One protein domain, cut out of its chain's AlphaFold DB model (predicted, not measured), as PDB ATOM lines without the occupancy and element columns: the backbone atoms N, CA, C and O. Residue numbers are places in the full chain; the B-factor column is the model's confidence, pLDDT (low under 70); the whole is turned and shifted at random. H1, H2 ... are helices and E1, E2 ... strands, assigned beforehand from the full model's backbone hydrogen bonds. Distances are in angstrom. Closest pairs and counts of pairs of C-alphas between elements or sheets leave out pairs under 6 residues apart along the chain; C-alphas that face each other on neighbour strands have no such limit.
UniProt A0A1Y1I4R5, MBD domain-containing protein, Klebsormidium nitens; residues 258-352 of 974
ATOM      1  N   LEU A 258      -0.506 298.393  13.887       52.69
ATOM      2  CA  LEU A 258      -1.022 298.412  15.264       52.69
ATOM      3  C   LEU A 258      -0.591 297.202  16.122       52.69
ATOM      4  O   LEU A 258      -0.358 297.373  17.313       52.69
ATOM      5  N   LEU A 259      -0.461 296.000  15.546       54.66
ATOM      6  CA  LEU A 259      -0.038 294.785  16.266       54.66
ATOM      7  C   LEU A 259       1.482 294.567  16.279       54.66
ATOM      8  O   LEU A 259       1.970 293.766  17.069       54.66
ATOM      9  N   VAL A 260       2.226 295.252  15.408       52.91
ATOM     10  CA  VAL A 260       3.696 295.280  15.457       52.91
ATOM     11  C   VAL A 260       4.165 296.331  16.471       52.91
ATOM     12  O   VAL A 260       5.078 296.067  17.246       52.91
ATOM     13  N   ALA A 261       3.506 297.495  16.515       49.94
ATOM     14  CA  ALA A 261       3.829 298.578  17.443       49.94
ATOM     15  C   ALA A 261       3.286 298.363  18.868       49.94
ATOM     16  O   ALA A 261       3.867 298.874  19.824       49.94
ATOM     17  N   THR A 262       2.188 297.615  19.041       58.03
ATOM     18  CA  THR A 262       1.637 297.300  20.371       58.03
ATOM     19  C   THR A 262       1.594 295.797  20.606       58.03
ATOM     20  O   THR A 262       1.072 295.039  19.788       58.03
ATOM     21  N   LYS A 263       2.108 295.352  21.760       73.38
ATOM     22  CA  LYS A 263       1.874 293.984  22.238       73.38
ATOM     23  C   LYS A 263       0.360 293.801  22.376       73.38
ATOM     24  O   LYS A 263      -0.280 294.578  23.081       73.38
ATOM     25  N   VAL A 264      -0.205 292.793  21.715       74.69
ATOM     26  CA  VAL A 264      -1.619 292.415  21.861       74.69
ATOM     27  C   VAL A 264      -1.707 291.198  22.767       74.69
ATOM     28  O   VAL A 264      -1.121 290.153  22.479       74.69
ATOM     29  N   ALA A 265      -2.437 291.339  23.870       78.50
ATOM     30  CA  ALA A 265      -2.474 290.344  24.929       78.50
ATOM     31  C   ALA A 265      -3.047 289.002  24.428       78.50
ATOM     32  O   ALA A 265      -4.033 288.997  23.678       78.50
ATOM     33  N   PRO A 266      -2.491 287.845  24.846       75.81
ATOM     34  CA  PRO A 266      -3.096 286.545  24.578       75.81
ATOM     35  C   PRO A 266      -4.546 286.520  25.069       75.81
ATOM     36  O   PRO A 266      -4.833 286.963  26.181       75.81
ATOM     37  N   CYS A 267      -5.454 286.041  24.215       78.25
ATOM     38  CA  CYS A 267      -6.858 285.821  24.531       78.25
ATOM     39  C   CYS A 267      -7.149 284.325  24.549       78.25
ATOM     40  O   CYS A 267      -7.203 283.680  23.509       78.25
ATOM     41  N   ASP A 268      -7.323 283.838  25.765       74.12
ATOM     42  CA  ASP A 268      -7.826 282.536  26.170       74.12
ATOM     43  C   ASP A 268      -9.249 282.273  25.653       74.12
ATOM     44  O   ASP A 268      -9.494 281.242  25.039       74.12
ATOM     45  N   ILE A 269     -10.168 283.234  25.819       77.31
ATOM     46  CA  ILE A 269     -11.596 283.037  25.514       77.31
ATOM     47  C   ILE A 269     -11.842 282.862  24.007       77.31
ATOM     48  O   ILE A 269     -12.319 281.826  23.566       77.31
ATOM     49  N   CYS A 270     -11.537 283.883  23.204       78.44
ATOM     50  CA  CYS A 270     -11.947 283.926  21.795       78.44
ATOM     51  C   CYS A 270     -10.949 283.268  20.839       78.44
ATOM     52  O   CYS A 270     -11.207 283.226  19.647       78.44
ATOM     53  N   CYS A 271      -9.771 282.848  21.313       77.62
ATOM     54  CA  CYS A 271      -8.694 282.354  20.436       77.62
ATOM     55  C   CYS A 271      -8.176 280.970  20.837       77.62
ATOM     56  O   CYS A 271      -7.168 280.529  20.292       77.62
ATOM     57  N   ALA A 272      -8.874 280.304  21.759       80.81
ATOM     58  CA  ALA A 272      -8.958 278.850  21.787       80.81
ATOM     59  C   ALA A 272      -9.958 278.312  20.736       80.81
ATOM     60  O   ALA A 272      -9.941 277.124  20.437       80.81
ATOM     61  N   GLU A 273     -10.816 279.166  20.155       83.31
ATOM     62  CA  GLU A 273     -11.695 278.789  19.043       83.31
ATOM     63  C   GLU A 273     -10.879 278.520  17.767       83.31
ATOM     64  O   GLU A 273     -10.246 279.423  17.207       83.31
ATOM     65  N   GLU A 274     -10.914 277.275  17.287       82.50
ATOM     66  CA  GLU A 274     -10.263 276.877  16.039       82.50
ATOM     67  C   GLU A 274     -10.767 277.721  14.859       82.50
ATOM     68  O   GLU A 274     -11.954 278.020  14.716       82.50
ATOM     69  N   GLY A 275      -9.840 278.160  14.008       84.31
ATOM     70  CA  GLY A 275     -10.153 279.060  12.899       84.31
ATOM     71  C   GLY A 275     -10.370 280.533  13.287       84.31
ATOM     72  O   GLY A 275     -10.391 281.370  12.385       84.31
ATOM     73  N   PHE A 276     -10.470 280.920  14.567       91.69
ATOM     74  CA  PHE A 276     -10.583 282.338  14.929       91.69
ATOM     75  C   PHE A 276      -9.236 283.071  14.802       91.69
ATOM     76  O   PHE A 276      -8.251 282.756  15.467       91.69
ATOM     77  N   CYS A 277      -9.191 284.118  13.976       89.94
ATOM     78  CA  CYS A 277      -8.006 284.958  13.794       89.94
ATOM     79  C   CYS A 277      -8.260 286.389  14.287       89.94
ATOM     80  O   CYS A 277      -8.917 287.167  13.596       89.94
ATOM     81  N   ARG A 278      -7.694 286.766  15.440       83.50
ATOM     82  CA  ARG A 278      -7.886 288.078  16.111       83.50
ATOM     83  C   ARG A 278      -7.848 289.296  15.193       83.50
ATOM     84  O   ARG A 278      -8.625 290.223  15.368       83.50
ATOM     85  N   THR A 279      -6.915 289.304  14.243       84.88
ATOM     86  CA  THR A 279      -6.592 290.481  13.425       84.88
ATOM     87  C   THR A 279      -7.484 290.655  12.205       84.88
ATOM     88  O   THR A 279      -7.329 291.634  11.480       84.88
ATOM     89  N   CYS A 280      -8.364 289.692  11.942       89.94
ATOM     90  CA  CYS A 280      -9.336 289.781  10.862       89.94
ATOM     91  C   CYS A 280     -10.730 289.264  11.252       89.94
ATOM     92  O   CYS A 280     -11.675 289.519  10.538       89.94
ATOM     93  N   SER A 281     -10.930 288.602  12.392       93.12
ATOM     94  CA  SER A 281     -12.206 287.945  12.724       93.12
ATOM     95  C   SER A 281     -13.097 288.800  13.616       93.12
ATOM     96  O   SER A 281     -12.681 289.247  14.683       93.12
ATOM     97  N   CYS A 282     -14.353 288.975  13.209       94.69
ATOM     98  CA  CYS A 282     -15.368 289.637  14.019       94.69
ATOM     99  C   CYS A 282     -15.800 288.724  15.176       94.69
ATOM    100  O   CYS A 282     -16.388 287.669  14.940       94.69
ATOM    101  N   ILE A 283     -15.596 289.168  16.421       94.31
ATOM    102  CA  ILE A 283     -15.943 288.444  17.666       94.31
ATOM    103  C   ILE A 283     -17.434 288.039  17.802       94.31
ATOM    104  O   ILE A 283     -17.793 287.301  18.713       94.31
ATOM    105  N   PHE A 284     -18.326 288.528  16.930       93.50
ATOM    106  CA  PHE A 284     -19.774 288.277  17.002       93.50
ATOM    107  C   PHE A 284     -20.344 287.384  15.895       93.50
ATOM    108  O   PHE A 284     -21.433 286.846  16.072       93.50
ATOM    109  N   CYS A 285     -19.675 287.274  14.745       94.50
ATOM    110  CA  CYS A 285     -20.175 286.510  13.591       94.50
ATOM    111  C   CYS A 285     -19.106 285.639  12.919       94.50
ATOM    112  O   CYS A 285     -19.405 284.951  11.951       94.50
ATOM    113  N   ASN A 286     -17.856 285.709  13.388       92.50
ATOM    114  CA  ASN A 286     -16.690 285.042  12.816       92.50
ATOM    115  C   ASN A 286     -16.436 285.325  11.309       92.50
ATOM    116  O   ASN A 286     -15.625 284.648  10.685       92.50
ATOM    117  N   GLY A 287     -17.055 286.355  10.717       92.56
ATOM    118  CA  GLY A 287     -16.701 286.875   9.385       92.56
ATOM    119  C   GLY A 287     -15.438 287.749   9.406       92.56
ATOM    120  O   GLY A 287     -14.974 288.125  10.488       92.56
ATOM    121  N   ASP A 288     -14.884 288.086   8.233       91.31
ATOM    122  CA  ASP A 288     -13.718 288.982   8.151       91.31
ATOM    123  C   ASP A 288     -14.124 290.457   8.352       91.31
ATOM    124  O   ASP A 288     -15.061 290.954   7.725       91.31
ATOM    125  N   VAL A 289     -13.452 291.164   9.265       90.69
ATOM    126  CA  VAL A 289     -13.636 292.593   9.575       90.69
ATOM    127  C   VAL A 289     -13.060 293.468   8.466       90.69
ATOM    128  O   VAL A 289     -13.581 294.551   8.210       90.69
ATOM    129  N   ARG A 290     -12.036 292.983   7.760       80.44
ATOM    130  CA  ARG A 290     -11.605 293.516   6.468       80.44
ATOM    131  C   ARG A 290     -12.430 292.817   5.389       80.44
ATOM    132  O   ARG A 290     -11.929 291.929   4.709       80.44
ATOM    133  N   GLY A 291     -13.708 293.193   5.304       72.50
ATOM    134  CA  GLY A 291     -14.665 292.591   4.374       72.50
ATOM    135  C   GLY A 291     -14.138 292.554   2.938       72.50
ATOM    136  O   GLY A 291     -13.402 293.451   2.520       72.50
ATOM    137  N   ASP A 292     -14.498 291.497   2.210       48.94
ATOM    138  CA  ASP A 292     -13.917 291.181   0.908       48.94
ATOM    139  C   ASP A 292     -14.021 292.361  -0.067       48.94
ATOM    140  O   ASP A 292     -15.095 292.925  -0.282       48.94
ATOM    141  N   ALA A 293     -12.895 292.724  -0.693       52.03
ATOM    142  CA  ALA A 293     -12.811 293.885  -1.588       52.03
ATOM    143  C   ALA A 293     -13.771 293.793  -2.795       52.03
ATOM    144  O   ALA A 293     -14.089 294.800  -3.429       52.03
ATOM    145  N   SER A 294     -14.264 292.591  -3.099       48.41
ATOM    146  CA  SER A 294     -15.358 292.348  -4.027       48.41
ATOM    147  C   SER A 294     -16.730 292.628  -3.393       48.41
ATOM    148  O   SER A 294     -17.421 291.719  -2.934       48.41
ATOM    149  N   ASN A 295     -17.180 293.876  -3.545       48.44
ATOM    150  CA  ASN A 295     -18.594 294.221  -3.740       48.44
ATOM    151  C   ASN A 295     -19.550 294.177  -2.519       48.44
ATOM    152  O   ASN A 295     -20.642 293.617  -2.613       48.44
ATOM    153  N   SER A 296     -19.235 294.881  -1.422       44.66
ATOM    154  CA  SER A 296     -20.269 295.656  -0.696       44.66
ATOM    155  C   SER A 296     -19.704 296.791   0.179       44.66
ATOM    156  O   SER A 296     -18.512 296.854   0.465       44.66
ATOM    157  N   VAL A 297     -20.591 297.725   0.545       48.84
ATOM    158  CA  VAL A 297     -20.356 298.974   1.300       48.84
ATOM    159  C   VAL A 297     -19.435 298.806   2.517       48.84
ATOM    160  O   VAL A 297     -19.644 297.897   3.316       48.84
ATOM    161  N   HIS A 298     -18.505 299.759   2.691       52.91
ATOM    162  CA  HIS A 298     -17.596 299.926   3.836       52.91
ATOM    163  C   HIS A 298     -18.161 299.396   5.166       52.91
ATOM    164  O   HIS A 298     -18.975 300.050   5.824       52.91
ATOM    165  N   VAL A 299     -17.704 298.215   5.588       59.31
ATOM    166  CA  VAL A 299     -18.066 297.655   6.893       59.31
ATOM    167  C   VAL A 299     -17.106 298.216   7.935       59.31
ATOM    168  O   VAL A 299     -16.043 297.648   8.176       59.31
ATOM    169  N   SER A 300     -17.468 299.346   8.543       83.75
ATOM    170  CA  SER A 300     -16.627 299.983   9.555       83.75
ATOM    171  C   SER A 300     -16.351 299.034  10.728       83.75
ATOM    172  O   SER A 300     -17.248 298.411  11.313       83.75
ATOM    173  N   GLY A 301     -15.061 298.861  11.018       90.69
ATOM    174  CA  GLY A 301     -14.555 297.972  12.057       90.69
ATOM    175  C   GLY A 301     -14.299 298.737  13.350       90.69
ATOM    176  O   GLY A 301     -13.649 299.782  13.336       90.69
ATOM    177  N   ILE A 302     -14.767 298.192  14.472       92.69
ATOM    178  CA  ILE A 302     -14.539 298.740  15.810       92.69
ATOM    179  C   ILE A 302     -13.616 297.811  16.602       92.69
ATOM    180  O   ILE A 302     -13.795 296.589  16.609       92.69
ATOM    181  N   TRP A 303     -12.591 298.386  17.228       92.69
ATOM    182  CA  TRP A 303     -11.501 297.653  17.872       92.69
ATOM    183  C   TRP A 303     -11.426 297.990  19.360       92.69
ATOM    184  O   TRP A 303     -11.576 299.147  19.758       92.69
ATOM    185  N   CYS A 304     -11.173 296.980  20.195       92.12
ATOM    186  CA  CYS A 304     -11.001 297.191  21.629       92.12
ATOM    187  C   CYS A 304      -9.621 297.785  21.946       92.12
ATOM    188  O   CYS A 304      -8.607 297.083  21.929       92.12
ATOM    189  N   ALA A 305      -9.621 299.072  22.293       86.06
ATOM    190  CA  ALA A 305      -8.429 299.856  22.610       86.06
ATOM    191  C   ALA A 305      -7.854 299.605  24.018       86.06
ATOM    192  O   ALA A 305      -6.811 300.158  24.357       86.06
ATOM    193  N   ARG A 306      -8.527 298.810  24.866       87.44
ATOM    194  CA  ARG A 306      -8.137 298.668  26.277       87.44
ATOM    195  C   ARG A 306      -6.767 297.999  26.410       87.44
ATOM    196  O   ARG A 306      -6.594 296.858  25.976       87.44
ATOM    197  N   SER A 307      -5.839 298.668  27.091       81.19
ATOM    198  CA  SER A 307      -4.621 298.040  27.598       81.19
ATOM    199  C   SER A 307      -4.932 297.142  28.800       81.19
ATOM    200  O   SER A 307      -5.599 297.555  29.748       81.19
ATOM    201  N   SER A 308      -4.441 295.910  28.755       76.50
ATOM    202  CA  SER A 308      -4.204 295.070  29.931       76.50
ATOM    203  C   SER A 308      -2.708 295.109  30.264       76.50
ATOM    204  O   SER A 308      -1.907 295.488  29.411       76.50
ATOM    205  N   GLY A 309      -2.289 294.648  31.448       79.31
ATOM    206  CA  GLY A 309      -0.857 294.562  31.786       79.31
ATOM    207  C   GLY A 309      -0.020 293.721  30.802       79.31
ATOM    208  O   GLY A 309       1.184 293.922  30.688       79.31
ATOM    209  N   ALA A 310      -0.660 292.827  30.038       78.38
ATOM    210  CA  ALA A 310      -0.039 292.015  28.987       78.38
ATOM    211  C   ALA A 310      -0.131 292.628  27.568       78.38
ATOM    212  O   ALA A 310       0.270 291.983  26.597       78.38
ATOM    213  N   GLY A 311      -0.669 293.846  27.423       85.44
ATOM    214  CA  GLY A 311      -0.857 294.536  26.143       85.44
ATOM    215  C   GLY A 311      -2.318 294.828  25.780       85.44
ATOM    216  O   GLY A 311      -3.239 294.559  26.558       85.44
ATOM    217  N   LEU A 312      -2.547 295.383  24.585       86.50
ATOM    218  CA  LEU A 312      -3.885 295.752  24.109       86.50
ATOM    219  C   LEU A 312      -4.789 294.526  23.927       86.50
ATOM    220  O   LEU A 312      -4.349 293.460  23.499       86.50
ATOM    221  N   CYS A 313      -6.079 294.696  24.206       89.25
ATOM    222  CA  CYS A 313      -7.084 293.643  24.095       89.25
ATOM    223  C   CYS A 313      -7.292 293.173  22.643       89.25
ATOM    224  O   CYS A 313      -7.560 291.995  22.421       89.25
ATOM    225  N   GLY A 314      -7.173 294.070  21.655       88.88
ATOM    226  CA  GLY A 314      -7.003 293.736  20.233       88.88
ATOM    227  C   GLY A 314      -8.190 293.088  19.507       88.88
ATOM    228  O   GLY A 314      -8.074 292.796  18.321       88.88
ATOM    229  N   HIS A 315      -9.325 292.860  20.174       92.25
ATOM    230  CA  HIS A 315     -10.506 292.251  19.555       92.25
ATOM    231  C   HIS A 315     -11.214 293.220  18.611       92.25
ATOM    232  O   HIS A 315     -11.625 294.308  19.028       92.25
ATOM    233  N   ALA A 316     -11.415 292.773  17.374       93.56
ATOM    234  CA  ALA A 316     -12.164 293.475  16.346       93.56
ATOM    235  C   ALA A 316     -13.622 292.988  16.254       93.56
ATOM    236  O   ALA A 316     -13.951 291.829  16.530       93.56
ATOM    237  N   ALA A 317     -14.503 293.883  15.822       95.31
ATOM    238  CA  ALA A 317     -15.884 293.592  15.470       95.31
ATOM    239  C   ALA A 317     -16.313 294.444  14.271       95.31
ATOM    240  O   ALA A 317     -15.872 295.583  14.128       95.31
ATOM    241  N   HIS A 318     -17.238 293.947  13.450       95.50
ATOM    242  CA  HIS A 318     -18.024 294.834  12.589       95.50
ATOM    243  C   HIS A 318     -18.894 295.732  13.470       95.50
ATOM    244  O   HIS A 318     -19.582 295.222  14.362       95.50
ATOM    245  N   LEU A 319     -18.949 297.033  13.179       94.62
ATOM    246  CA  LEU A 319     -19.809 297.985  13.886       94.62
ATOM    247  C   LEU A 319     -21.270 297.501  13.923       94.62
ATOM    248  O   LEU A 319     -21.896 297.482  14.984       94.62
ATOM    249  N   ARG A 320     -21.787 297.007  12.789       94.25
ATOM    250  CA  ARG A 320     -23.136 296.420  12.690       94.25
ATOM    251  C   ARG A 320     -23.335 295.254  13.661       94.25
ATOM    252  O   ARG A 320     -24.329 295.234  14.378       94.25
ATOM    253  N   CYS A 321     -22.400 294.307  13.725       95.31
ATOM    254  CA  CYS A 321     -22.528 293.141  14.600       95.31
ATOM    255  C   CYS A 321     -22.428 293.514  16.085       95.31
ATOM    256  O   CYS A 321     -23.175 292.955  16.890       95.31
ATOM    257  N   ALA A 322     -21.577 294.482  16.442       95.00
ATOM    258  CA  ALA A 322     -21.494 295.009  17.802       95.00
ATOM    259  C   ALA A 322     -22.795 295.721  18.222       95.00
ATOM    260  O   ALA A 322     -23.294 295.478  19.323       95.00
ATOM    261  N   LEU A 323     -23.390 296.531  17.335       93.56
ATOM    262  CA  LEU A 323     -24.682 297.195  17.561       93.56
ATOM    263  C   LEU A 323     -25.823 296.172  17.710       93.56
ATOM    264  O   LEU A 323     -26.574 296.227  18.682       93.56
ATOM    265  N   THR A 324     -25.924 295.190  16.805       94.44
ATOM    266  CA  THR A 324     -26.940 294.121  16.877       94.44
ATOM    267  C   THR A 324     -26.824 293.292  18.160       94.44
ATOM    268  O   THR A 324     -27.842 292.940  18.752       94.44
ATOM    269  N   ASN A 325     -25.606 293.033  18.646       93.62
ATOM    270  CA  ASN A 325     -25.366 292.319  19.906       93.62
ATOM    271  C   ASN A 325     -25.489 293.203  21.166       93.62
ATOM    272  O   ASN A 325     -25.191 292.724  22.259       93.62
ATOM    273  N   LYS A 326     -25.890 294.479  21.035       94.06
ATOM    274  CA  LYS A 326     -25.921 295.489  22.118       94.06
ATOM    275  C   LYS A 326     -24.572 295.698  22.829       94.06
ATOM    276  O   LYS A 326     -24.525 296.259  23.919       94.06
ATOM    277  N   ALA A 327     -23.476 295.268  22.206       92.31
ATOM    278  CA  ALA A 327     -22.112 295.503  22.673       92.31
ATOM    279  C   ALA A 327     -21.583 296.875  22.231       92.31
ATOM    280  O   ALA A 327     -20.585 297.347  22.761       92.31
ATOM    281  N   ALA A 328     -22.242 297.524  21.271       93.75
ATOM    282  CA  ALA A 328     -22.014 298.915  20.916       93.75
ATOM    283  C   ALA A 328     -23.269 299.757  21.192       93.75
ATOM    284  O   ALA A 328     -24.384 299.326  20.891       93.75
ATOM    285  N   VAL A 329     -23.080 300.970  21.714       90.94
ATOM    286  CA  VAL A 329     -24.137 301.975  21.904       90.94
ATOM    287  C   VAL A 329     -23.740 303.255  21.174       90.94
ATOM    288  O   VAL A 329     -22.714 303.854  21.482       90.94
ATOM    289  N   SER A 330     -24.548 303.680  20.200       87.50
ATOM    290  CA  SER A 330     -24.338 304.949  19.493       87.50
ATOM    291  C   SER A 330     -24.832 306.123  20.338       87.50
ATOM    292  O   SER A 330     -26.020 306.206  20.665       87.50
ATOM    293  N   ASN A 331     -23.932 307.050  20.663       82.00
ATOM    294  CA  ASN A 331     -24.281 308.301  21.313       82.00
ATOM    295  C   ASN A 331     -24.638 309.352  20.254       82.00
ATOM    296  O   ASN A 331     -23.776 309.919  19.580       82.00
ATOM    297  N   LYS A 332     -25.935 309.644  20.124       80.06
ATOM    298  CA  LYS A 332     -26.449 310.614  19.145       80.06
ATOM    299  C   LYS A 332     -25.946 312.049  19.360       80.06
ATOM    300  O   LYS A 332     -25.989 312.818  18.405       80.06
ATOM    301  N   LYS A 333     -25.511 312.423  20.573       80.31
ATOM    302  CA  LYS A 333     -25.034 313.786  20.876       80.31
ATOM    303  C   LYS A 333     -23.611 314.018  20.367       80.31
ATOM    304  O   LYS A 333     -23.343 315.038  19.746       80.31
ATOM    305  N   GLU A 334     -22.726 313.052  20.595       76.44
ATOM    306  CA  GLU A 334     -21.292 313.139  20.275       76.44
ATOM    307  C   GLU A 334     -20.917 312.509  18.926       76.44
ATOM    308  O   GLU A 334     -19.798 312.687  18.457       76.44
ATOM    309  N   ARG A 335     -21.825 311.735  18.310       77.62
ATOM    310  CA  ARG A 335     -21.556 310.830  17.168       77.62
ATOM    311  C   ARG A 335     -20.564 309.693  17.478       77.62
ATOM    312  O   ARG A 335     -20.184 308.951  16.577       77.62
ATOM    313  N   THR A 336     -20.195 309.509  18.744       82.00
ATOM    314  CA  THR A 336     -19.356 308.410  19.240       82.00
ATOM    315  C   THR A 336     -20.136 307.091  19.315       82.00
ATOM    316  O   THR A 336     -21.372 307.059  19.350       82.00
ATOM    317  N   VAL A 337     -19.413 305.966  19.345       86.44
ATOM    318  CA  VAL A 337     -19.995 304.633  19.557       86.44
ATOM    319  C   VAL A 337     -19.245 303.914  20.675       86.44
ATOM    320  O   VAL A 337     -18.161 303.376  20.465       86.44
ATOM    321  N   ASN A 338     -19.851 303.870  21.860       88.94
ATOM    322  CA  ASN A 338     -19.301 303.202  23.034       88.94
ATOM    323  C   ASN A 338     -19.307 301.683  22.824       88.94
ATOM    324  O   ASN A 338     -20.373 301.066  22.842       88.94
ATOM    325  N   TYR A 339     -18.128 301.083  22.622       91.25
ATOM    326  CA  TYR A 339     -17.962 299.640  22.419       91.25
ATOM    327  C   TYR A 339     -17.501 298.928  23.693       91.25
ATOM    328  O   TYR A 339     -16.347 299.035  24.105       91.25
ATOM    329  N   LEU A 340     -18.421 298.171  24.288       90.00
ATOM    330  CA  LEU A 340     -18.209 297.259  25.401       90.00
ATOM    331  C   LEU A 340     -17.638 295.933  24.875       90.00
ATOM    332  O   LEU A 340     -18.368 295.036  24.443       90.00
ATOM    333  N   CYS A 341     -16.314 295.789  24.898       88.94
ATOM    334  CA  CYS A 341     -15.680 294.553  24.445       88.94
ATOM    335  C   CYS A 341     -15.935 293.409  25.441       88.94
ATOM    336  O   CYS A 341     -15.514 293.482  26.599       88.94
ATOM    337  N   ARG A 342     -16.558 292.317  24.960       79.12
ATOM    338  CA  ARG A 342     -16.960 291.145  25.770       79.12
ATOM    339  C   ARG A 342     -15.854 290.570  26.662       79.12
ATOM    340  O   ARG A 342     -16.179 290.074  27.732       79.12
ATOM    341  N   ARG A 343     -14.577 290.639  26.257       76.31
ATOM    342  CA  ARG A 343     -13.464 290.147  27.086       76.31
ATOM    343  C   ARG A 343     -13.164 291.057  28.275       76.31
ATOM    344  O   ARG A 343     -12.956 290.567  29.374       76.31
ATOM    345  N   CYS A 344     -13.063 292.366  28.048       82.19
ATOM    346  CA  CYS A 344     -12.531 293.282  29.060       82.19
ATOM    347  C   CYS A 344     -13.596 294.021  29.878       82.19
ATOM    348  O   CYS A 344     -13.220 294.789  30.756       82.19
ATOM    349  N   GLY A 345     -14.886 293.832  29.578       80.00
ATOM    350  CA  GLY A 345     -16.000 294.339  30.389       80.00
ATOM    351  C   GLY A 345     -16.149 295.864  30.451       80.00
ATOM    352  O   GLY A 345     -16.962 296.352  31.225       80.00
ATOM    353  N   GLU A 346     -15.394 296.610  29.643       75.38
ATOM    354  CA  GLU A 346     -15.330 298.074  29.660       75.38
ATOM    355  C   GLU A 346     -15.470 298.672  28.258       75.38
ATOM    356  O   GLU A 346     -15.151 298.037  27.246       75.38
ATOM    357  N   THR A 347     -15.950 299.915  28.217       72.31
ATOM    358  CA  THR A 347     -16.138 300.714  27.005       72.31
ATOM    359  C   THR A 347     -14.850 301.438  26.627       72.31
ATOM    360  O   THR A 347     -14.487 302.415  27.272       72.31
ATOM    361  N   ASN A 348     -14.165 300.980  25.578       69.31
ATOM    362  CA  ASN A 348     -12.932 301.600  25.079       69.31
ATOM    363  C   ASN A 348     -12.886 301.540  23.545       69.31
ATOM    364  O   ASN A 348     -12.893 300.452  22.962       69.31
ATOM    365  N   ILE A 349     -12.859 302.709  22.896       68.19
ATOM    366  CA  ILE A 349     -13.169 302.869  21.468       68.19
ATOM    367  C   ILE A 349     -11.911 303.136  20.634       68.19
ATOM    368  O   ILE A 349     -11.212 304.122  20.853       68.19
ATOM    369  N   LEU A 350     -11.720 302.339  19.583       58.06
ATOM    370  CA  LEU A 350     -11.083 302.779  18.341       58.06
ATOM    371  C   LEU A 350     -12.040 302.481  17.179       58.06
ATOM    372  O   LEU A 350     -12.359 301.317  16.927       58.06
ATOM    373  N   SER A 351     -12.507 303.528  16.492       51.75
ATOM    374  CA  SER A 351     -13.322 303.410  15.274       51.75
ATOM    375  C   SER A 351     -12.449 303.625  14.040       51.75
ATOM    376  O   SER A 351     -11.715 304.614  13.967       51.75
ATOM    377  N   LEU A 352     -12.524 302.720  13.062       49.16
ATOM    378  CA  LEU A 352     -11.655 302.751  11.881       49.16
ATOM    379  C   LEU A 352     -12.198 303.589  10.704       49.16
ATOM    380  O   LEU A 352     -11.830 303.333   9.563       49.16
TER     381      LEU A 352
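This is residues 258 to 352 of the 974 residues of the protein "MBD domain-containing protein" of Klebsormidium nitens (UniProt A0A1Y1I4R5). With little regular structure, the domain is mostly loops about a small antiparallel sheet, E2 E1 E5, near the middle; H3 packs on it and on the antiparallel hairpin E3 and E4, and H1 and H2 lie far out. The mixed-class 95 printed residues, 30 in named elements, run H1 H2 E1 E2 H3 E3 E4 E5. The whole is compact, radius of gyration 13.0 A, spanning 33 by 33 by 25 A.

E1, residues 301 to 304, forms a hairpin with E2, residues 316 to 318; N 302 and O 317 are 2.9 A apart. E5, residues 349 to 351, is E1's other neighbour; N 303 and O 350 are 3.0 A apart. H3, residues 319 to 324, stands up from this sheet; its closest C-alpha pair with E1, Leu 319 and Gly 301, is 5.6 A apart. In hairpin E3, residues 328 to 330, and E4, residues 337 to 339, N 329 and O 338 are 2.9 A apart. H1, residues 258 to 261, and H2, residues 268 to 271, are apart. H3 has every O i to N i+4 pair within hydrogen-bond range; H1 and H2 are too short.

E1 is 10.2 A long; H1 begins at C-alpha 258 (-1.022, 298.412, 15.264), E5 ends at C-alpha 351 (-13.322, 303.410, 15.274).

The printed part has no cut. Links H2 to E1 and E1 to E2 are long. Confidence is under 70 at residues 258 to 262, 292 to 299 and 348 to 352.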